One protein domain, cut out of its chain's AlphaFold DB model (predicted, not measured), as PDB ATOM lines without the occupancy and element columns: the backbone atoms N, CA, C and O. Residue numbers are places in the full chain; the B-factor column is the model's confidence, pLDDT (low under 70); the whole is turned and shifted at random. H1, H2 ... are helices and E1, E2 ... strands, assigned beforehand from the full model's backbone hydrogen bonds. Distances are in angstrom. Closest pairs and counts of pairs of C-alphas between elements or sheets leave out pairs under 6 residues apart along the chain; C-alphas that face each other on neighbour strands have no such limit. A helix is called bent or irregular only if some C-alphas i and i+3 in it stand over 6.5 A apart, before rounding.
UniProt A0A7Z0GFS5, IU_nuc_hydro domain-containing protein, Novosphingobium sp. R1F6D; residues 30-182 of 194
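Overview. This is residues 30 to 182 of the 194 residues of the protein "IU_nuc_hydro domain-containing protein" of Novosphingobium sp. R1F6D (UniProt A0A7Z0GFS5). A small, twisted parallel sheet of four strands forms the middle of a helix-sheet-helix slab, with H1 and H2 packed over one face and H4 over the other. Beyond one end of the sheet, H3 and part of the long link after it form a loose outlying head, where residues 107 to 113 stick out. The printed part has 153 residues, with four named helices and four named strands in the order E1 H1 E2 H2 E3 H3 H4 E4; the sheet's order is E3 E2 E1 E4. The class is mixed, helices and strands, with under half of the residues in named elements. The whole is compact by its radius of gyration of the C-alphas, 17.1 A, yet elongated, spanning 54 by 33 by 29 A.

Arrangement. In the sheet, E1, residues 33 to 39, and E2, residues 55 to 62, are inner strands, while E3, residues 90 to 92, and E4, residues 177 to 181, are edge strands. N 58 and O 35 are 2.9 A apart, N 91 and O 60 are 2.8 A apart, and N 38 and O 180 are 2.8 A apart, each within hydrogen-bond range. E2 bends by 62 degrees at residue 58. H1, residues 44 to 51, is on the sheet at a height of 8.0 A, only just over none of the strands, with 2 C-alphas falling on E1; its closest C-alphas to E2 are Leu 50 and Val 57, 6.4 A. H2, residues 69 to 82, on the same face, has a height over the sheet of 8.9 A and runs along E2 at 13 degrees on the local plane; its closest C-alphas to E3 are Thr 73 and Ala 92, 6.1 A. H4, residues 159 to 174, on the opposite face, lies over E2 and E1 at a height of 9.5 A. Two strand-helix-strand units, parallel neighbour strands joined through a helix, E1 H1 E2 and E2 H2 E3, have right-handed crossovers. H3, residues 102 to 112, is not on the sheet and is apart from H4. Every O i to N i+4 pair is within hydrogen-bond range in H1 and H2, against 6 of 7 in H3 and 11 of 12 in H4.

Along the chain. E1 begins at C-alpha 33, (110.449, 179.514, 165.649), and E4 ends at C-alpha 181, (110.768, 165.120, 174.065). From first to last C-alpha, E1 measures 18.4 A, E2 19.2 A, H2 19.7 A, H3 15.2 A and H4 19.1 A. H4 is irregular: C-alphas 171 and 174 are 7.1 A apart.

Size, cuts and confidence. The two C-alphas farthest apart, of Pro 30 and Thr 111, are 55.5 A apart. The printed part has no cut. The link from H3 to H4 is long, residues 113 to 158. The model's pLDDT is under 70 at residue 30 and residues 170 to 182.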
ATOM      1  N   PRO A  30     110.957 188.959 162.193       61.00
ATOM      2  CA  PRO A  30     111.459 187.631 161.873       61.00
ATOM      3  C   PRO A  30     110.471 186.589 162.410       61.00
ATOM      4  O   PRO A  30     110.013 186.697 163.549       61.00
ATOM      5  N   GLU A  31     110.087 185.634 161.560       75.19
ATOM      6  CA  GLU A  31     109.139 184.587 161.934       75.19
ATOM      7  C   GLU A  31     109.720 183.818 163.125       75.19
ATOM      8  O   GLU A  31     110.783 183.198 163.020       75.19
ATOM      9  N   ARG A  32     109.053 183.905 164.282       85.25
ATOM     10  CA  ARG A  32     109.481 183.190 165.485       85.25
ATOM     11  C   ARG A  32     109.445 181.693 165.215       85.25
ATOM     12  O   ARG A  32     108.517 181.179 164.587       85.25
ATOM     13  N   ARG A  33     110.434 180.971 165.737       86.94
ATOM     14  CA  ARG A  33     110.449 179.514 165.649       86.94
ATOM     15  C   ARG A  33     109.320 178.963 166.505       86.94
ATOM     16  O   ARG A  33     109.303 179.159 167.719       86.94
ATOM     17  N   LYS A  34     108.409 178.231 165.880       89.06
ATOM     18  CA  LYS A  34     107.310 177.585 166.590       89.06
ATOM     19  C   LYS A  34     107.813 176.331 167.293       89.06
ATOM     20  O   LYS A  34     108.602 175.559 166.745       89.06
ATOM     21  N   VAL A  35     107.396 176.135 168.534       90.25
ATOM     22  CA  VAL A  35     107.860 175.022 169.367       90.25
ATOM     23  C   VAL A  35     106.687 174.418 170.120       90.25
ATOM     24  O   VAL A  35     105.823 175.133 170.625       90.25
ATOM     25  N   ILE A  36     106.683 173.092 170.203       92.25
ATOM     26  CA  ILE A  36     105.865 172.345 171.156       92.25
ATOM     27  C   ILE A  36     106.825 171.675 172.125       92.25
ATOM     28  O   ILE A  36     107.847 171.113 171.720       92.25
ATOM     29  N   ILE A  37     106.502 171.769 173.405       93.31
ATOM     30  CA  ILE A  37     107.290 171.165 174.472       93.31
ATOM     31  C   ILE A  37     106.552 169.902 174.912       93.31
ATOM     32  O   ILE A  37     105.435 170.018 175.397       93.31
ATOM     33  N   ASP A  38     107.159 168.730 174.743       92.06
ATOM     34  CA  ASP A  38     106.654 167.443 175.229       92.06
ATOM     35  C   ASP A  38     107.560 166.937 176.358       92.06
ATOM     36  O   ASP A  38     108.681 166.485 176.130       92.06
ATOM     37  N   ASP A  39     107.123 167.077 177.605       90.50
ATOM     38  CA  ASP A  39     108.018 166.872 178.747       90.50
ATOM     39  C   ASP A  39     107.333 166.178 179.932       90.50
ATOM     40  O   ASP A  39     106.111 166.179 180.091       90.50
ATOM     41  N   ASP A  40     108.145 165.577 180.788       90.19
ATOM     42  CA  ASP A  40     107.757 164.887 182.014       90.19
ATOM     43  C   ASP A  40     108.013 165.731 183.279       90.19
ATOM     44  O   ASP A  40     108.033 165.211 184.400       90.19
ATOM     45  N   GLY A  41     108.189 167.045 183.105       88.50
ATOM     46  CA  GLY A  41     108.382 168.010 184.182       88.50
ATOM     47  C   GLY A  41     108.199 169.464 183.743       88.50
ATOM     48  O   GLY A  41     107.874 169.766 182.595       88.50
ATOM     49  N   PHE A  42     108.418 170.378 184.691       92.25
ATOM     50  CA  PHE A  42     108.495 171.814 184.433       92.25
ATOM     51  C   PHE A  42     109.619 172.442 185.260       92.25
ATOM     52  O   PHE A  42     109.642 172.329 186.485       92.25
ATOM     53  N   GLY A  43     110.551 173.122 184.599       92.62
ATOM     54  CA  GLY A  43     111.716 173.728 185.226       92.62
ATOM     55  C   GLY A  43     112.407 174.742 184.319       92.62
ATOM     56  O   GLY A  43     111.778 175.418 183.503       92.62
ATOM     57  N   LEU A  44     113.726 174.871 184.483       92.44
ATOM     58  CA  LEU A  44     114.504 175.937 183.850       92.44
ATOM     59  C   LEU A  44     114.427 175.909 182.316       92.44
ATOM     60  O   LEU A  44     114.301 176.965 181.705       92.44
ATOM     61  N   MET A  45     114.454 174.728 181.690       91.19
ATOM     62  CA  MET A  45     114.393 174.623 180.228       91.19
ATOM     63  C   MET A  45     113.080 175.194 179.670       91.19
ATOM     64  O   MET A  45     113.096 175.951 178.699       91.19
ATOM     65  N   GLN A  46     111.951 174.884 180.309       93.88
ATOM     66  CA  GLN A  46     110.619 175.339 179.913       93.88
ATOM     67  C   GLN A  46     110.550 176.854 180.056       93.88
ATOM     68  O   GLN A  46     110.153 177.541 179.119       93.88
ATOM     69  N   VAL A  47     111.019 177.380 181.190       95.81
ATOM     70  CA  VAL A  47     111.077 178.824 181.447       95.81
ATOM     71  C   VAL A  47     111.942 179.540 180.408       95.81
ATOM     72  O   VAL A  47     111.530 180.582 179.900       95.81
ATOM     73  N   MET A  48     113.101 178.986 180.039       93.81
ATOM     74  CA  MET A  48     113.975 179.566 179.015       93.81
ATOM     75  C   MET A  48     113.311 179.599 177.634       93.81
ATOM     76  O   MET A  48     113.370 180.630 176.966       93.81
ATOM     77  N   LEU A  49     112.646 178.516 177.213       92.94
ATOM     78  CA  LEU A  49     111.912 178.487 175.941       92.94
ATOM     79  C   LEU A  49     110.723 179.456 175.946       92.94
ATOM     80  O   LEU A  49     110.533 180.196 174.986       92.94
ATOM     81  N   LEU A  50     109.958 179.496 177.037       95.06
ATOM     82  CA  LEU A  50     108.789 180.369 177.196       95.06
ATOM     83  C   LEU A  50     109.154 181.855 177.298       95.06
ATOM     84  O   LEU A  50     108.319 182.705 176.991       95.06
ATOM     85  N   SER A  51     110.379 182.167 177.720       94.62
ATOM     86  CA  SER A  51     110.886 183.541 177.840       94.62
ATOM     87  C   SER A  51     111.683 183.999 176.616       94.62
ATOM     88  O   SER A  51     112.090 185.159 176.554       94.62
ATOM     89  N   SER A  52     111.946 183.111 175.653       93.31
ATOM     90  CA  SER A  52     112.749 183.447 174.478       93.31
ATOM     91  C   SER A  52     111.954 184.329 173.501       93.31
ATOM     92  O   SER A  52     110.851 183.955 173.103       93.31
ATOM     93  N   PRO A  53     112.502 185.480 173.061       91.88
ATOM     94  CA  PRO A  53     111.825 186.360 172.104       91.88
ATOM     95  C   PRO A  53     111.753 185.775 170.684       91.88
ATOM     96  O   PRO A  53     110.921 186.212 169.887       91.88
ATOM     97  N   ASP A  54     112.597 184.784 170.387       90.56
ATOM     98  CA  ASP A  54     112.714 184.144 169.074       90.56
ATOM     99  C   ASP A  54     111.843 182.886 168.953       90.56
ATOM    100  O   ASP A  54     111.779 182.270 167.886       90.56
ATOM    101  N   VAL A  55     111.174 182.491 170.042       90.12
ATOM    102  CA  VAL A  55     110.368 181.272 170.125       90.12
ATOM    103  C   VAL A  55     108.901 181.609 170.353       90.12
ATOM    104  O   VAL A  55     108.532 182.424 171.195       90.12
ATOM    105  N   GLU A  56     108.043 180.933 169.603       91.62
ATOM    106  CA  GLU A  56     106.607 180.894 169.832       91.62
ATOM    107  C   GLU A  56     106.240 179.496 170.337       91.62
ATOM    108  O   GLU A  56     106.219 178.526 169.577       91.62
ATOM    109  N   VAL A  57     105.986 179.376 171.640       93.25
ATOM    110  CA  VAL A  57     105.523 178.112 172.223       93.25
ATOM    111  C   VAL A  57     104.033 177.962 171.941       93.25
ATOM    112  O   VAL A  57     103.227 178.735 172.452       93.25
ATOM    113  N   LEU A  58     103.681 176.961 171.134       94.06
ATOM    114  CA  LEU A  58     102.300 176.684 170.730       94.06
ATOM    115  C   LEU A  58     101.514 175.914 171.795       94.06
ATOM    116  O   LEU A  58     100.289 175.969 171.818       94.06
ATOM    117  N   GLY A  59     102.214 175.167 172.646       95.19
ATOM    118  CA  GLY A  59     101.616 174.356 173.697       95.19
ATOM    119  C   GLY A  59     102.642 173.488 174.413       95.19
ATOM    120  O   GLY A  59     103.760 173.282 173.924       95.19
ATOM    121  N   LEU A  60     102.239 172.990 175.578       96.38
ATOM    122  CA  LEU A  60     102.955 171.984 176.354       96.38
ATOM    123  C   LEU A  60     102.141 170.688 176.347       96.38
ATOM    124  O   LEU A  60     100.974 170.691 176.732       96.38
ATOM    125  N   THR A  61     102.758 169.580 175.967       96.19
ATOM    126  CA  THR A  61     102.241 168.238 176.225       96.19
ATOM    127  C   THR A  61     102.997 167.625 177.395       96.19
ATOM    128  O   THR A  61     104.194 167.854 177.572       96.19
ATOM    129  N   THR A  62     102.287 166.881 178.239       94.56
ATOM    130  CA  THR A  62     102.871 166.250 179.427       94.56
ATOM    131  C   THR A  62     102.723 164.740 179.384       94.56
ATOM    132  O   THR A  62     101.703 164.217 178.947       94.56
ATOM    133  N   VAL A  63     103.717 164.001 179.869       92.25
ATOM    134  CA  VAL A  63     103.683 162.530 179.880       92.25
ATOM    135  C   VAL A  63     104.257 161.979 181.177       92.25
ATOM    136  O   VAL A  63     104.972 162.666 181.902       92.25
ATOM    137  N   SER A  64     103.941 160.724 181.495       91.56
ATOM    138  CA  SER A  64     104.600 160.047 182.612       91.56
ATOM    139  C   SER A  64     106.063 159.742 182.293       91.56
ATOM    140  O   SER A  64     106.387 159.146 181.259       91.56
ATOM    141  N   GLY A  65     106.935 160.092 183.230       88.94
ATOM    142  CA  GLY A  65     108.386 159.965 183.127       88.94
ATOM    143  C   GLY A  65     109.001 159.975 184.519       88.94
ATOM    144  O   GLY A  65     108.859 159.004 185.262       88.94
ATOM    145  N   ASN A  66     109.622 161.080 184.908       88.44
ATOM    146  CA  ASN A  66     110.119 161.330 186.260       88.44
ATOM    147  C   ASN A  66     109.007 161.269 187.322       88.44
ATOM    148  O   ASN A  66     109.233 160.770 188.423       88.44
ATOM    149  N   ALA A  67     107.801 161.720 186.974       91.06
ATOM    150  CA  ALA A  67     106.585 161.591 187.772       91.06
ATOM    151  C   ALA A  67     105.408 161.126 186.899       91.06
ATOM    152  O   ALA A  67     105.512 161.058 185.673       91.06
ATOM    153  N   TRP A  68     104.279 160.795 187.528       93.94
ATOM    154  CA  TRP A  68     103.046 160.455 186.815       93.94
ATOM    155  C   TRP A  68     102.439 161.665 186.106       93.94
ATOM    156  O   TRP A  68     102.466 162.777 186.638       93.94
ATOM    157  N   ALA A  69     101.838 161.435 184.934       93.62
ATOM    158  CA  ALA A  69     101.322 162.477 184.044       93.62
ATOM    159  C   ALA A  69     100.394 163.485 184.739       93.62
ATOM    160  O   ALA A  69     100.476 164.674 184.451       93.62
ATOM    161  N   SER A  70      99.552 163.052 185.682       95.12
ATOM    162  CA  SER A  70      98.680 163.946 186.464       95.12
ATOM    163  C   SER A  70      99.482 164.996 187.240       95.12
ATOM    164  O   SER A  70      99.185 166.191 187.191       95.12
ATOM    165  N   ARG A  71     100.557 164.564 187.904       95.38
ATOM    166  CA  ARG A  71     101.452 165.420 188.686       95.38
ATOM    167  C   ARG A  71     102.291 166.320 187.783       95.38
ATOM    168  O   ARG A  71     102.428 167.501 188.083       95.38
ATOM    169  N   VAL A  72     102.793 165.789 186.667       94.94
ATOM    170  CA  VAL A  72     103.532 166.567 185.657       94.94
ATOM    171  C   VAL A  72     102.653 167.662 185.054       94.94
ATOM    172  O   VAL A  72     103.060 168.817 184.981       94.94
ATOM    173  N   THR A  73     101.418 167.326 184.683       97.06
ATOM    174  CA  THR A  73     100.434 168.280 184.148       97.06
ATOM    175  C   THR A  73     100.178 169.405 185.136       97.06
ATOM    176  O   THR A  73     100.219 170.578 184.770       97.06
ATOM    177  N   ALA A  74      99.989 169.065 186.412       97.44
ATOM    178  CA  ALA A  74      99.810 170.065 187.449       97.44
ATOM    179  C   ALA A  74     101.052 170.952 187.635       97.44
ATOM    180  O   ALA A  74     100.907 172.159 187.810       97.44
ATOM    181  N   GLN A  75     102.263 170.382 187.578       96.50
ATOM    182  CA  GLN A  75     103.514 171.147 187.651       96.50
ATOM    183  C   GLN A  75     103.652 172.115 186.475       96.50
ATOM    184  O   GLN A  75     104.011 173.270 186.692       96.50
ATOM    185  N   ALA A  76     103.327 171.678 185.256       97.12
ATOM    186  CA  ALA A  76     103.362 172.522 184.068       97.12
ATOM    187  C   ALA A  76     102.373 173.691 184.172       97.12
ATOM    188  O   ALA A  76     102.768 174.845 184.022       97.12
ATOM    189  N   LEU A  77     101.112 173.410 184.516       98.38
ATOM    190  CA  LEU A  77     100.088 174.437 184.736       98.38
ATOM    191  C   LEU A  77     100.516 175.435 185.818       98.38
ATOM    192  O   LEU A  77     100.450 176.647 185.614       98.38
ATOM    193  N   ARG A  78     101.011 174.932 186.954       97.94
ATOM    194  CA  ARG A  78     101.451 175.772 188.070       97.94
ATOM    195  C   ARG A  78     102.667 176.623 187.705       97.94
ATOM    196  O   ARG A  78     102.739 177.789 188.080       97.94
ATOM    197  N   GLY A  79     103.598 176.055 186.944       97.06
ATOM    198  CA  GLY A  79     104.754 176.759 186.410       97.06
ATOM    199  C   GLY A  79     104.361 177.902 185.475       97.06
ATOM    200  O   GLY A  79     104.863 179.015 185.634       97.06
ATOM    201  N   LEU A  80     103.416 177.662 184.559       98.12
ATOM    202  CA  LEU A  80     102.869 178.692 183.668       98.12
ATOM    203  C   LEU A  80     102.166 179.817 184.437       98.12
ATOM    204  O   LEU A  80     102.342 180.984 184.090       98.12
ATOM    205  N   GLU A  81     101.426 179.496 185.502       98.12
ATOM    206  CA  GLU A  81     100.842 180.508 186.393       98.12
ATOM    207  C   GLU A  81     101.910 181.392 187.040       98.12
ATOM    208  O   GLU A  81     101.756 182.612 187.071       98.12
ATOM    209  N   TRP A  82     102.999 180.801 187.541       96.81
ATOM    210  CA  TRP A  82     104.069 181.553 188.201       96.81
ATOM    211  C   TRP A  82     104.792 182.522 187.275       96.81
ATOM    212  O   TRP A  82     105.164 183.609 187.715       96.81
ATOM    213  N   ILE A  83     104.977 182.153 186.009       97.12
ATOM    214  CA  ILE A  83     105.648 183.016 185.028       97.12
ATOM    215  C   ILE A  83     104.676 183.899 184.232       97.12
ATOM    216  O   ILE A  83     105.103 184.613 183.328       97.12
ATOM    217  N   GLY A  84     103.374 183.844 184.533       97.12
ATOM    218  CA  GLY A  84     102.353 184.638 183.845       97.12
ATOM    219  C   GLY A  84     102.122 184.247 182.380       97.12
ATOM    220  O   GLY A  84     101.737 185.101 181.587       97.12
ATOM    221  N   ARG A  85     102.360 182.981 182.011       97.38
ATOM    222  CA  ARG A  85     102.175 182.435 180.649       97.38
ATOM    223  C   ARG A  85     101.004 181.456 180.553       97.38
ATOM    224  O   ARG A  85     101.082 180.420 179.897       97.38
ATOM    225  N   THR A  86      99.902 181.768 181.230       97.69
ATOM    226  CA  THR A  86      98.674 180.953 181.199       97.69
ATOM    227  C   THR A  86      97.949 180.989 179.849       97.69
ATOM    228  O   THR A  86      96.949 180.300 179.681       97.69
ATOM    229  N   ASP A  87      98.451 181.769 178.885       96.88
ATOM    230  CA  ASP A  87      98.045 181.757 177.478       96.88
ATOM    231  C   ASP A  87      98.453 180.472 176.744       96.88
ATOM    232  O   ASP A  87      97.843 180.126 175.734       96.88
ATOM    233  N   VAL A  88      99.474 179.763 177.235       97.44
ATOM    234  CA  VAL A  88      99.980 178.549 176.589       97.44
ATOM    235  C   VAL A  88      99.140 177.341 177.015       97.44
ATOM    236  O   VAL A  88      99.073 177.048 178.213       97.44
ATOM    237  N   PRO A  89      98.520 176.602 176.076       97.62
ATOM    238  CA  PRO A  89      97.718 175.438 176.424       97.62
ATOM    239  C   PRO A  89      98.603 174.306 176.950       97.62
ATOM    240  O   PRO A  89      99.688 174.044 176.424       97.62
ATOM    241  N   VAL A  90      98.104 173.606 177.968       98.25
ATOM    242  CA  VAL A  90      98.690 172.359 178.467       98.25
ATOM    243  C   VAL A  90      97.763 171.213 178.094       98.25
ATOM    244  O   VAL A  90      96.573 171.268 178.394       98.25
ATOM    245  N   VAL A  91      98.306 170.174 177.467       97.75
ATOM    246  CA  VAL A  91      97.559 168.999 177.010       97.75
ATOM    247  C   VAL A  91      98.115 167.757 177.698       97.75
ATOM    248  O   VAL A  91      99.285 167.405 177.528       97.75
ATOM    249  N   ALA A  92      97.280 167.083 178.485       95.94
ATOM    250  CA  ALA A  92      97.700 165.884 179.196       95.94
ATOM    251  C   ALA A  92      97.898 164.708 178.226       95.94
ATOM    252  O   ALA A  92      97.046 164.401 177.390       95.94
ATOM    253  N   GLY A  93      99.045 164.044 178.332       93.12
ATOM    254  CA  GLY A  93      99.394 162.857 177.562       93.12
ATOM    255  C   GLY A  93      99.248 161.564 178.357       93.12
ATOM    256  O   GLY A  93      98.422 161.434 179.259       93.12
ATOM    257  N   ALA A  94     100.036 160.555 177.984       92.12
ATOM    258  CA  ALA A  94      99.853 159.200 178.489       92.12
ATOM    259  C   ALA A  94     100.206 159.061 179.985       92.12
ATOM    260  O   ALA A  94     101.341 159.299 180.415       92.12
ATOM    261  N   THR A  95      99.242 158.581 180.778       92.81
ATOM    262  CA  THR A  95      99.469 158.177 182.177       92.81
ATOM    263  C   THR A  95     100.298 156.903 182.272       92.81
ATOM    264  O   THR A  95     101.139 156.782 183.153       92.81
ATOM    265  N   PHE A  96     100.094 155.950 181.365       91.75
ATOM    266  CA  PHE A  96     100.798 154.673 181.404       91.75
ATOM    267  C   PHE A  96     101.732 154.513 180.208       91.75
ATOM    268  O   PHE A  96     101.380 154.911 179.095       91.75
ATOM    269  N   PRO A  97     102.915 153.914 180.415       87.00
ATOM    270  CA  PRO A  97     103.767 153.506 179.312       87.00
ATOM    271  C   PRO A  97     103.084 152.436 178.451       87.00
ATOM    272  O   PRO A  97     102.317 151.619 178.952       87.00
ATOM    273  N   LEU A  98     103.408 152.409 177.156       85.62
ATOM    274  CA  LEU A  98     102.785 151.474 176.212       85.62
ATOM    275  C   LEU A  98     103.191 150.008 176.452       85.62
ATOM    276  O   LEU A  98     102.377 149.111 176.268       85.62
ATOM    277  N   LEU A  99     104.456 149.764 176.812       84.25
ATOM    278  CA  LEU A  99     105.025 148.409 176.893       84.25
ATOM    279  C   LEU A  99     105.420 147.975 178.304       84.25
ATOM    280  O   LEU A  99     105.435 146.781 178.594       84.25
ATOM    281  N   ASN A 100     105.805 148.918 179.160       86.31
ATOM    282  CA  ASN A 100     106.363 148.603 180.469       86.31
ATOM    283  C   ASN A 100     105.291 148.690 181.571       86.31
ATOM    284  O   ASN A 100     104.193 149.191 181.359       86.31
ATOM    285  N   SER A 101     105.599 148.208 182.769       91.00
ATOM    286  CA  SER A 101     104.807 148.450 183.975       91.00
ATOM    287  C   SER A 101     105.716 148.434 185.199       91.00
ATOM    288  O   SER A 101     106.846 147.941 185.135       91.00
ATOM    289  N   GLU A 102     105.223 148.949 186.322       90.44
ATOM    290  CA  GLU A 102     105.954 148.880 187.588       90.44
ATOM    291  C   GLU A 102     106.243 147.422 187.972       90.44
ATOM    292  O   GLU A 102     107.394 147.066 188.203       90.44
ATOM    293  N   VAL A 103     105.239 146.542 187.878       92.56
ATOM    294  CA  VAL A 103     105.385 145.102 188.159       92.56
ATOM    295  C   VAL A 103     106.397 144.432 187.226       92.56
ATOM    296  O   VAL A 103     107.197 143.606 187.663       92.56
ATOM    297  N   ALA A 104     106.383 144.762 185.931       92.00
ATOM    298  CA  ALA A 104     107.360 144.217 184.988       92.00
ATOM    299  C   ALA A 104     108.785 144.697 185.305       92.00
ATOM    300  O   ALA A 104     109.724 143.907 185.226       92.00
ATOM    301  N   THR A 105     108.934 145.959 185.716       91.25
ATOM    302  CA  THR A 105     110.222 146.537 186.121       91.25
ATOM    303  C   THR A 105     110.750 145.861 187.388       91.25
ATOM    304  O   THR A 105     111.910 145.459 187.421       91.25
ATOM    305  N   GLU A 106     109.901 145.646 188.394       91.44
ATOM    306  CA  GLU A 106     110.270 144.935 189.626       91.44
ATOM    307  C   GLU A 106     110.714 143.492 189.348       91.44
ATOM    308  O   GLU A 106     111.724 143.038 189.883       91.44
ATOM    309  N   ARG A 107     109.998 142.771 188.473       93.31
ATOM    310  CA  ARG A 107     110.399 141.419 188.046       93.31
ATOM    311  C   ARG A 107     111.742 141.427 187.327       93.31
ATOM    312  O   ARG A 107     112.561 140.548 187.569       93.31
ATOM    313  N   TRP A 108     111.979 142.410 186.461       91.69
ATOM    314  CA  TRP A 108     113.251 142.528 185.758       91.69
ATOM    315  C   TRP A 108     114.415 142.718 186.743       91.69
ATOM    316  O   TRP A 108     115.408 141.989 186.638       91.69
ATOM    317  N   GLU A 109     114.255 143.595 187.743       92.00
ATOM    318  CA  GLU A 109     115.264 143.852 188.786       92.00
ATOM    319  C   GLU A 109     115.592 142.614 189.631       92.00
ATOM    320  O   GLU A 109     116.745 142.426 190.017       92.00
ATOM    321  N   GLN A 110     114.618 141.735 189.888       93.56
ATOM    322  CA  GLN A 110     114.859 140.478 190.617       93.56
ATOM    323  C   GLN A 110     115.846 139.555 189.890       93.56
ATOM    324  O   GLN A 110     116.568 138.798 190.532       93.56
ATOM    325  N   THR A 111     115.882 139.625 188.559       95.00
ATOM    326  CA  THR A 111     116.772 138.812 187.712       95.00
ATOM    327  C   THR A 111     118.081 139.500 187.328       95.00
ATOM    328  O   THR A 111     119.077 138.811 187.142       95.00
ATOM    329  N   HIS A 112     118.101 140.832 187.212       92.06
ATOM    330  CA  HIS A 112     119.238 141.572 186.637       92.06
ATOM    331  C   HIS A 112     119.892 142.562 187.612       92.06
ATOM    332  O   HIS A 112     120.892 143.190 187.271       92.06
ATOM    333  N   GLY A 113     119.352 142.696 188.826       92.56
ATOM    334  CA  GLY A 113     119.791 143.674 189.815       92.56
ATOM    335  C   GLY A 113     119.018 144.997 189.746       92.56
ATOM    336  O   GLY A 113     118.221 145.226 188.834       92.56
ATOM    337  N   PRO A 114     119.215 145.875 190.745       90.19
ATOM    338  CA  PRO A 114     118.452 147.108 190.876       90.19
ATOM    339  C   PRO A 114     118.823 148.136 189.800       90.19
ATOM    340  O   PRO A 114     119.989 148.339 189.469       90.19
ATOM    341  N   LEU A 115     117.818 148.841 189.293       87.62
ATOM    342  CA  LEU A 115     117.977 149.940 188.352       87.62
ATOM    343  C   LEU A 115     118.266 151.238 189.095       87.62
ATOM    344  O   LEU A 115     117.459 151.681 189.913       87.62
ATOM    345  N   VAL A 116     119.357 151.904 188.712       87.19
ATOM    346  CA  VAL A 116     119.773 153.197 189.281       87.19
ATOM    347  C   VAL A 116     118.659 154.246 189.191       87.19
ATOM    348  O   VAL A 116     118.468 155.030 190.117       87.19
ATOM    349  N   PHE A 117     117.880 154.243 188.102       85.62
ATOM    350  CA  PHE A 117     116.794 155.199 187.909       85.62
ATOM    351  C   PHE A 117     115.553 154.593 187.245       85.62
ATOM    352  O   PHE A 117     115.619 154.038 186.143       85.62
ATOM    353  N   LYS A 118     114.381 154.791 187.866       87.62
ATOM    354  CA  LYS A 118     113.091 154.216 187.432       87.62
ATOM    355  C   LYS A 118     111.976 155.239 187.164       87.62
ATOM    356  O   LYS A 118     110.879 154.833 186.798       87.62
ATOM    357  N   GLY A 119     112.258 156.542 187.253       88.94
ATOM    358  CA  GLY A 119     111.244 157.587 187.056       88.94
ATOM    359  C   GLY A 119     110.118 157.478 188.087       88.94
ATOM    360  O   GLY A 119     110.392 157.241 189.259       88.94
ATOM    361  N   ALA A 120     108.864 157.557 187.646       90.62
ATOM    362  CA  ALA A 120     107.676 157.473 188.498       90.62
ATOM    363  C   ALA A 120     107.572 156.169 189.319       90.62
ATOM    364  O   ALA A 120     106.873 156.134 190.325       90.62
ATOM    365  N   PHE A 121     108.283 155.103 188.928       91.31
ATOM    366  CA  PHE A 121     108.325 153.834 189.674       91.31
ATOM    367  C   PHE A 121     109.402 153.828 190.778       91.31
ATOM    368  O   PHE A 121     109.641 152.807 191.426       91.31
ATOM    369  N   MET A 122     110.136 154.928 190.958       88.25
ATOM    370  CA  MET A 122     111.247 155.003 191.899       88.25
ATOM    371  C   MET A 122     110.742 155.138 193.340       88.25
ATOM    372  O   MET A 122     110.106 156.123 193.692       88.25
ATOM    373  N   LYS A 123     111.056 154.147 194.183       87.31
ATOM    374  CA  LYS A 123     110.667 154.120 195.609       87.31
ATOM    375  C   LYS A 123     111.773 154.595 196.551       87.31
ATOM    376  O   LYS A 123     111.495 155.088 197.637       87.31
ATOM    377  N   ARG A 124     113.032 154.398 196.160       86.94
ATOM    378  CA  ARG A 124     114.237 154.785 196.909       86.94
ATOM    379  C   ARG A 124     115.437 154.804 195.974       86.94
ATOM    380  O   ARG A 124     115.444 154.024 195.023       86.94
ATOM    381  N   TRP A 125     116.452 155.612 196.273       87.12
ATOM    382  CA  TRP A 125     117.744 155.535 195.588       87.12
ATOM    383  C   TRP A 125     118.413 154.179 195.802       87.12
ATOM    384  O   TRP A 125     118.280 153.567 196.863       87.12
ATOM    385  N   VAL A 126     119.090 153.699 194.760       86.56
ATOM    386  CA  VAL A 126     119.897 152.472 194.818       86.56
ATOM    387  C   VAL A 126     121.283 152.764 195.392       86.56
ATOM    388  O   VAL A 126     121.857 151.916 196.064       86.56
ATOM    389  N   GLU A 127     121.783 153.970 195.144       86.31
ATOM    390  CA  GLU A 127     123.104 154.445 195.543       86.31
ATOM    391  C   GLU A 127     122.963 155.620 196.515       86.31
ATOM    392  O   GLU A 127     121.927 156.292 196.551       86.31
ATOM    393  N   ASP A 128     124.017 155.890 197.281       84.25
ATOM    394  CA  ASP A 128     124.080 157.084 198.116       84.25
ATOM    395  C   ASP A 128     124.183 158.318 197.216       84.25
ATOM    396  O   ASP A 128     125.183 158.538 196.530       84.25
ATOM    397  N   THR A 129     123.133 159.138 197.211       82.69
ATOM    398  CA  THR A 129     123.094 160.377 196.432       82.69
ATOM    399  C   THR A 129     122.885 161.584 197.339       82.69
ATOM    400  O   THR A 129     122.318 161.486 198.424       82.69
ATOM    401  N   GLN A 130     123.318 162.756 196.870       86.19
ATOM    402  CA  GLN A 130     123.003 164.040 197.512       86.19
ATOM    403  C   GLN A 130     121.534 164.448 197.313       86.19
ATOM    404  O   GLN A 130     121.078 165.438 197.881       86.19
ATOM    405  N   GLN A 131     120.791 163.729 196.466       80.81
ATOM    406  CA  GLN A 131     119.400 164.025 196.172       80.81
ATOM    407  C   GLN A 131     118.511 163.320 197.194       80.81
ATOM    408  O   GLN A 131     118.632 162.121 197.424       80.81
ATOM    409  N   THR A 132     117.556 164.035 197.779       80.50
ATOM    410  CA  THR A 132     116.514 163.386 198.583       80.50
ATOM    411  C   THR A 132     115.693 162.460 197.680       80.50
ATOM    412  O   THR A 132     115.315 162.887 196.583       80.50
ATOM    413  N   PRO A 133     115.417 161.204 198.083       71.31
ATOM    414  CA  PRO A 133     114.550 160.333 197.299       71.31
ATOM    415  C   PRO A 133     113.180 160.995 197.145       71.31
ATOM    416  O   PRO A 133     112.610 161.437 198.148       71.31
ATOM    417  N   PRO A 134     112.656 161.108 195.911       72.50
ATOM    418  CA  PRO A 134     111.338 161.675 195.720       72.50
ATOM    419  C   PRO A 134     110.309 160.791 196.441       72.50
ATOM    420  O   PRO A 134     110.446 159.564 196.428       72.50
ATOM    421  N   PRO A 135     109.287 161.383 197.082       84.25
ATOM    422  CA  PRO A 135     108.190 160.607 197.630       84.25
ATOM    423  C   PRO A 135     107.542 159.794 196.509       84.25
ATOM    424  O   PRO A 135     107.263 160.313 195.424       84.25
ATOM    425  N   TYR A 136     107.324 158.507 196.770       90.00
ATOM    426  CA  TYR A 136     106.605 157.664 195.830       90.00
ATOM    427  C   TYR A 136     105.135 158.090 195.792       90.00
ATOM    428  O   TYR A 136     104.502 158.288 196.830       90.00
ATOM    429  N   HIS A 137     104.605 158.194 194.581       92.31
ATOM    430  CA  HIS A 137     103.203 158.475 194.319       92.31
ATOM    431  C   HIS A 137     102.678 157.431 193.345       92.31
ATOM    432  O   HIS A 137     103.392 157.040 192.424       92.31
ATOM    433  N   GLY A 138     101.432 157.010 193.519       93.38
ATOM    434  CA  GLY A 138     100.687 156.229 192.544       93.38
ATOM    435  C   GLY A 138     100.163 157.086 191.380       93.38
ATOM    436  O   GLY A 138     100.076 158.313 191.487       93.38
ATOM    437  N   PRO A 139      99.763 156.452 190.262       92.62
ATOM    438  CA  PRO A 139      99.282 157.144 189.059       92.62
ATOM    439  C   PRO A 139      97.998 157.955 189.274       92.62
ATOM    440  O   PRO A 139      97.740 158.911 188.540       92.62
ATOM    441  N   PHE A 140      97.205 157.584 190.282       94.75
ATOM    442  CA  PHE A 140      95.911 158.191 190.606       94.75
ATOM    443  C   PHE A 140      95.889 158.872 191.975       94.75
ATOM    444  O   PHE A 140      94.826 159.297 192.428       94.75
ATOM    445  N   ASP A 141      97.039 158.966 192.640       95.31
ATOM    446  CA  ASP A 141      97.121 159.661 193.916       95.31
ATOM    447  C   ASP A 141      96.776 161.137 193.732       95.31
ATOM    448  O   ASP A 141      97.061 161.748 192.694       95.31
ATOM    449  N   ALA A 142      96.197 161.728 194.776       93.81
ATOM    450  CA  ALA A 142      95.932 163.153 194.788       93.81
ATOM    451  C   ALA A 142      97.230 163.935 194.531       93.81
ATOM    452  O   ALA A 142      98.297 163.681 195.112       93.81
ATOM    453  N   VAL A 143      97.134 164.908 193.631       94.75
ATOM    454  CA  VAL A 143      98.225 165.840 193.390       94.75
ATOM    455  C   VAL A 143      98.222 166.868 194.512       94.75
ATOM    456  O   VAL A 143      97.198 167.487 194.782       94.75
ATOM    457  N   ASP A 144      99.374 167.034 195.150       93.56
ATOM    458  CA  ASP A 144      99.628 168.079 196.137       93.56
ATOM    459  C   ASP A 144     101.044 168.605 195.897       93.56
ATOM    460  O   ASP A 144     102.044 167.923 196.165       93.56
ATOM    461  N   LEU A 145     101.132 169.750 195.224       92.88
ATOM    462  CA  LEU A 145     102.411 170.363 194.875       92.88
ATOM    463  C   LEU A 145     102.918 171.234 196.035       92.88
ATOM    464  O   LEU A 145     102.131 171.995 196.595       92.88
ATOM    465  N   PRO A 146     104.237 171.252 196.328       87.69
ATOM    466  CA  PRO A 146     104.800 172.058 197.418       87.69
ATOM    467  C   PRO A 146     104.451 173.558 197.378       87.69
ATOM    468  O   PRO A 146     104.448 174.221 198.409       87.69
ATOM    469  N   GLY A 147     104.155 174.107 196.195       86.38
ATOM    470  CA  GLY A 147     103.753 175.505 195.998       86.38
ATOM    471  C   GLY A 147     102.253 175.709 195.746       86.38
ATOM    472  O   GLY A 147     101.861 176.745 195.194       86.38
ATOM    473  N   GLY A 148     101.428 174.722 196.104       94.81
ATOM    474  CA  GLY A 148      99.994 174.671 195.840       94.81
ATOM    475  C   GLY A 148      99.659 174.207 194.422       94.81
ATOM    476  O   GLY A 148     100.424 174.416 193.477       94.81
ATOM    477  N   ASN A 149      98.489 173.585 194.283       96.56
ATOM    478  CA  ASN A 149      97.970 173.107 193.003       96.56
ATOM    479  C   ASN A 149      97.563 174.265 192.073       96.56
ATOM    480  O   ASN A 149      97.214 175.346 192.561       96.56
ATOM    481  N   PRO A 150      97.599 174.053 190.742       97.62
ATOM    482  CA  PRO A 150      97.166 175.059 189.780       97.62
ATOM    483  C   PRO A 150      95.666 175.352 189.900       97.62
ATOM    484  O   PRO A 150      94.872 174.501 190.306       97.62
ATOM    485  N   LYS A 151      95.290 176.572 189.521       97.62
ATOM    486  CA  LYS A 151      93.908 177.025 189.320       97.62
ATOM    487  C   LYS A 151      93.488 176.916 187.854       97.62
ATOM    488  O   LYS A 151      92.297 176.857 187.573       97.62
ATOM    489  N   THR A 152      94.445 176.952 186.931       98.00
ATOM    490  CA  THR A 152      94.227 176.662 185.513       98.00
ATOM    491  C   THR A 152      94.046 175.165 185.279       98.00
ATOM    492  O   THR A 152      94.401 174.327 186.110       98.00
ATOM    493  N   HIS A 153      93.478 174.829 184.123       97.56
ATOM    494  CA  HIS A 153      93.169 173.459 183.740       97.56
ATOM    495  C   HIS A 153      93.844 173.116 182.415       97.56
ATOM    496  O   HIS A 153      94.002 173.977 181.548       97.56
ATOM    497  N   ALA A 154      94.237 171.851 182.277       97.56
ATOM    498  CA  ALA A 154      94.640 171.311 180.990       97.56
ATOM    499  C   ALA A 154      93.438 171.284 180.039       97.56
ATOM    500  O   ALA A 154      92.286 171.273 180.480       97.56
ATOM    501  N   THR A 155      93.709 171.273 178.741       97.56
ATOM    502  CA  THR A 155      92.663 171.080 177.738       97.56
ATOM    503  C   THR A 155      92.180 169.628 177.744       97.56
ATOM    504  O   THR A 155      92.905 168.719 178.149       97.56
ATOM    505  N   ASP A 156      90.970 169.404 177.228       95.56
ATOM    506  CA  ASP A 156      90.406 168.058 177.035       95.56
ATOM    507  C   ASP A 156      90.946 167.359 175.767       95.56
ATOM    508  O   ASP A 156      90.453 166.307 175.355       95.56
ATOM    509  N   GLU A 157      91.943 167.949 175.099       94.88
ATOM    510  CA  GLU A 157      92.544 167.369 173.903       94.88
ATOM    511  C   GLU A 157      93.433 166.162 174.230       94.88
ATOM    512  O   GLU A 157      94.004 166.024 175.308       94.88
ATOM    513  N   ILE A 158      93.608 165.285 173.240       93.06
ATOM    514  CA  ILE A 158      94.558 164.173 173.320       93.06
ATOM    515  C   ILE A 158      95.924 164.691 172.862       93.06
ATOM    516  O   ILE A 158      96.069 165.053 171.693       93.06
ATOM    517  N   ALA A 159      96.944 164.639 173.725       93.12
ATOM    518  CA  ALA A 159      98.292 165.134 173.412       93.12
ATOM    519  C   ALA A 159      98.871 164.578 172.097       93.12
ATOM    520  O   ALA A 159      99.427 165.323 171.295       93.12
ATOM    521  N   ALA A 160      98.680 163.283 171.818       91.56
ATOM    522  CA  ALA A 160      99.120 162.679 170.558       91.56
ATOM    523  C   ALA A 160      98.444 163.320 169.331       91.56
ATOM    524  O   ALA A 160      99.099 163.567 168.320       91.56
ATOM    525  N   ASN A 161      97.146 163.632 169.423       93.81
ATOM    526  CA  ASN A 161      96.427 164.316 168.349       93.81
ATOM    527  C   ASN A 161      96.878 165.769 168.217       93.81
ATOM    528  O   ASN A 161      97.091 166.213 167.089       93.81
ATOM    529  N   PHE A 162      97.074 166.472 169.337       93.19
ATOM    530  CA  PHE A 162      97.623 167.828 169.349       93.19
ATOM    531  C   PHE A 162      98.954 167.868 168.587       93.19
ATOM    532  O   PHE A 162      99.072 168.582 167.594       93.19
ATOM    533  N   LEU A 163      99.901 166.987 168.934       90.75
ATOM    534  CA  LEU A 163     101.191 166.867 168.245       90.75
ATOM    535  C   LEU A 163     101.036 166.592 166.740       90.75
ATOM    536  O   LEU A 163     101.669 167.263 165.922       90.75
ATOM    537  N   ILE A 164     100.178 165.640 166.349       90.25
ATOM    538  CA  ILE A 164      99.933 165.308 164.933       90.25
ATOM    539  C   ILE A 164      99.396 166.521 164.167       90.25
ATOM    540  O   ILE A 164      99.863 166.814 163.062       90.25
ATOM    541  N   VAL A 165      98.403 167.216 164.724       88.94
ATOM    542  CA  VAL A 165      97.768 168.373 164.084       88.94
ATOM    543  C   VAL A 165      98.761 169.520 163.956       88.94
ATOM    544  O   VAL A 165      98.895 170.091 162.870       88.94
ATOM    545  N   SER A 166      99.515 169.818 165.013       86.12
ATOM    546  CA  SER A 166     100.488 170.902 164.986       86.12
ATOM    547  C   SER A 166     101.596 170.642 163.961       86.12
ATOM    548  O   SER A 166     101.872 171.510 163.130       86.12
ATOM    549  N   VAL A 167     102.176 169.434 163.924       82.00
ATOM    550  CA  VAL A 167     103.218 169.080 162.938       82.00
ATOM    551  C   VAL A 167     102.673 169.105 161.506       82.00
ATOM    552  O   VAL A 167     103.362 169.547 160.584       82.00
ATOM    553  N   ARG A 168     101.415 168.703 161.288       81.81
ATOM    554  CA  ARG A 168     100.773 168.832 159.971       81.81
ATOM    555  C   ARG A 168     100.606 170.291 159.549       81.81
ATOM    556  O   ARG A 168     100.838 170.582 158.377       81.81
ATOM    557  N   CYS A 169     100.270 171.209 160.460       71.00
ATOM    558  CA  CYS A 169     100.252 172.655 160.172       71.00
ATOM    559  C   CYS A 169     101.644 173.130 159.723       71.00
ATOM    560  O   CYS A 169     101.773 173.809 158.702       71.00
ATOM    561  N   ALA A 170     102.698 172.705 160.431       65.19
ATOM    562  CA  ALA A 170     104.085 173.043 160.096       65.19
ATOM    563  C   ALA A 170     104.439 172.649 158.657       65.19
ATOM    564  O   ALA A 170     104.890 173.480 157.872       65.19
ATOM    565  N   ALA A 171     104.146 171.399 158.285       60.75
ATOM    566  CA  ALA A 171     104.439 170.870 156.955       60.75
ATOM    567  C   ALA A 171     103.632 171.543 155.832       60.75
ATOM    568  O   ALA A 171     104.045 171.509 154.675       60.75
ATOM    569  N   SER A 172     102.465 172.114 156.150       55.91
ATOM    570  CA  SER A 172     101.491 172.526 155.139       55.91
ATOM    571  C   SER A 172     101.348 174.028 154.931       55.91
ATOM    572  O   SER A 172     100.793 174.364 153.881       55.91
ATOM    573  N   ARG A 173     101.813 174.900 155.853       52.38
ATOM    574  CA  ARG A 173     101.900 176.376 155.671       52.38
ATOM    575  C   ARG A 173     102.317 177.210 156.906       52.38
ATOM    576  O   ARG A 173     102.319 178.431 156.799       52.38
ATOM    577  N   CYS A 174     102.632 176.611 158.061       52.66
ATOM    578  CA  CYS A 174     102.682 177.344 159.341       52.66
ATOM    579  C   CYS A 174     104.085 177.617 159.934       52.66
ATOM    580  O   CYS A 174     104.128 178.184 161.022       52.66
ATOM    581  N   GLY A 175     105.193 177.228 159.287       57.25
ATOM    582  CA  GLY A 175     106.569 177.427 159.795       57.25
ATOM    583  C   GLY A 175     107.213 176.151 160.370       57.25
ATOM    584  O   GLY A 175     106.612 175.080 160.340       57.25
ATOM    585  N   PHE A 176     108.452 176.232 160.874       59.16
ATOM    586  CA  PHE A 176     109.190 175.083 161.435       59.16
ATOM    587  C   PHE A 176     108.772 174.804 162.888       59.16
ATOM    588  O   PHE A 176     108.928 175.684 163.735       59.16
ATOM    589  N   ILE A 177     108.299 173.584 163.187       66.94
ATOM    590  CA  ILE A 177     107.995 173.133 164.556       66.94
ATOM    591  C   ILE A 177     109.095 172.207 165.070       66.94
ATOM    592  O   ILE A 177     109.370 171.166 164.478       66.94
ATOM    593  N   SER A 178     109.689 172.572 166.205       62.84
ATOM    594  CA  SER A 178     110.550 171.679 166.986       62.84
ATOM    595  C   SER A 178     109.727 171.003 168.075       62.84
ATOM    596  O   SER A 178     109.046 171.700 168.827       62.84
ATOM    597  N   VAL A 179     109.823 169.677 168.180       65.56
ATOM    598  CA  VAL A 179     109.304 168.922 169.327       65.56
ATOM    599  C   VAL A 179     110.488 168.576 170.219       65.56
ATOM    600  O   VAL A 179     111.446 167.950 169.761       65.56
ATOM    601  N   TYR A 180     110.445 169.019 171.468       59.06
ATOM    602  CA  TYR A 180     111.381 168.582 172.501       59.06
ATOM    603  C   TYR A 180     110.699 167.480 173.292       59.06
ATOM    604  O   TYR A 180     109.612 167.734 173.784       59.06
ATOM    605  N   VAL A 181     111.310 166.295 173.364       60.03
ATOM    606  CA  VAL A 181     110.768 165.120 174.065       60.03
ATOM    607  C   VAL A 181     111.729 164.739 175.182       60.03
ATOM    608  O   VAL A 181     112.909 164.499 174.908       60.03
ATOM    609  N   SER A 182     111.244 164.657 176.420       56.75
ATOM    610  CA  SER A 182     112.007 164.062 177.521       56.75
ATOM    611  C   SER A 182     111.666 162.577 177.725       56.75
ATOM    612  O   SER A 182     110.726 162.023 177.150       56.75
TER     613      SER A 182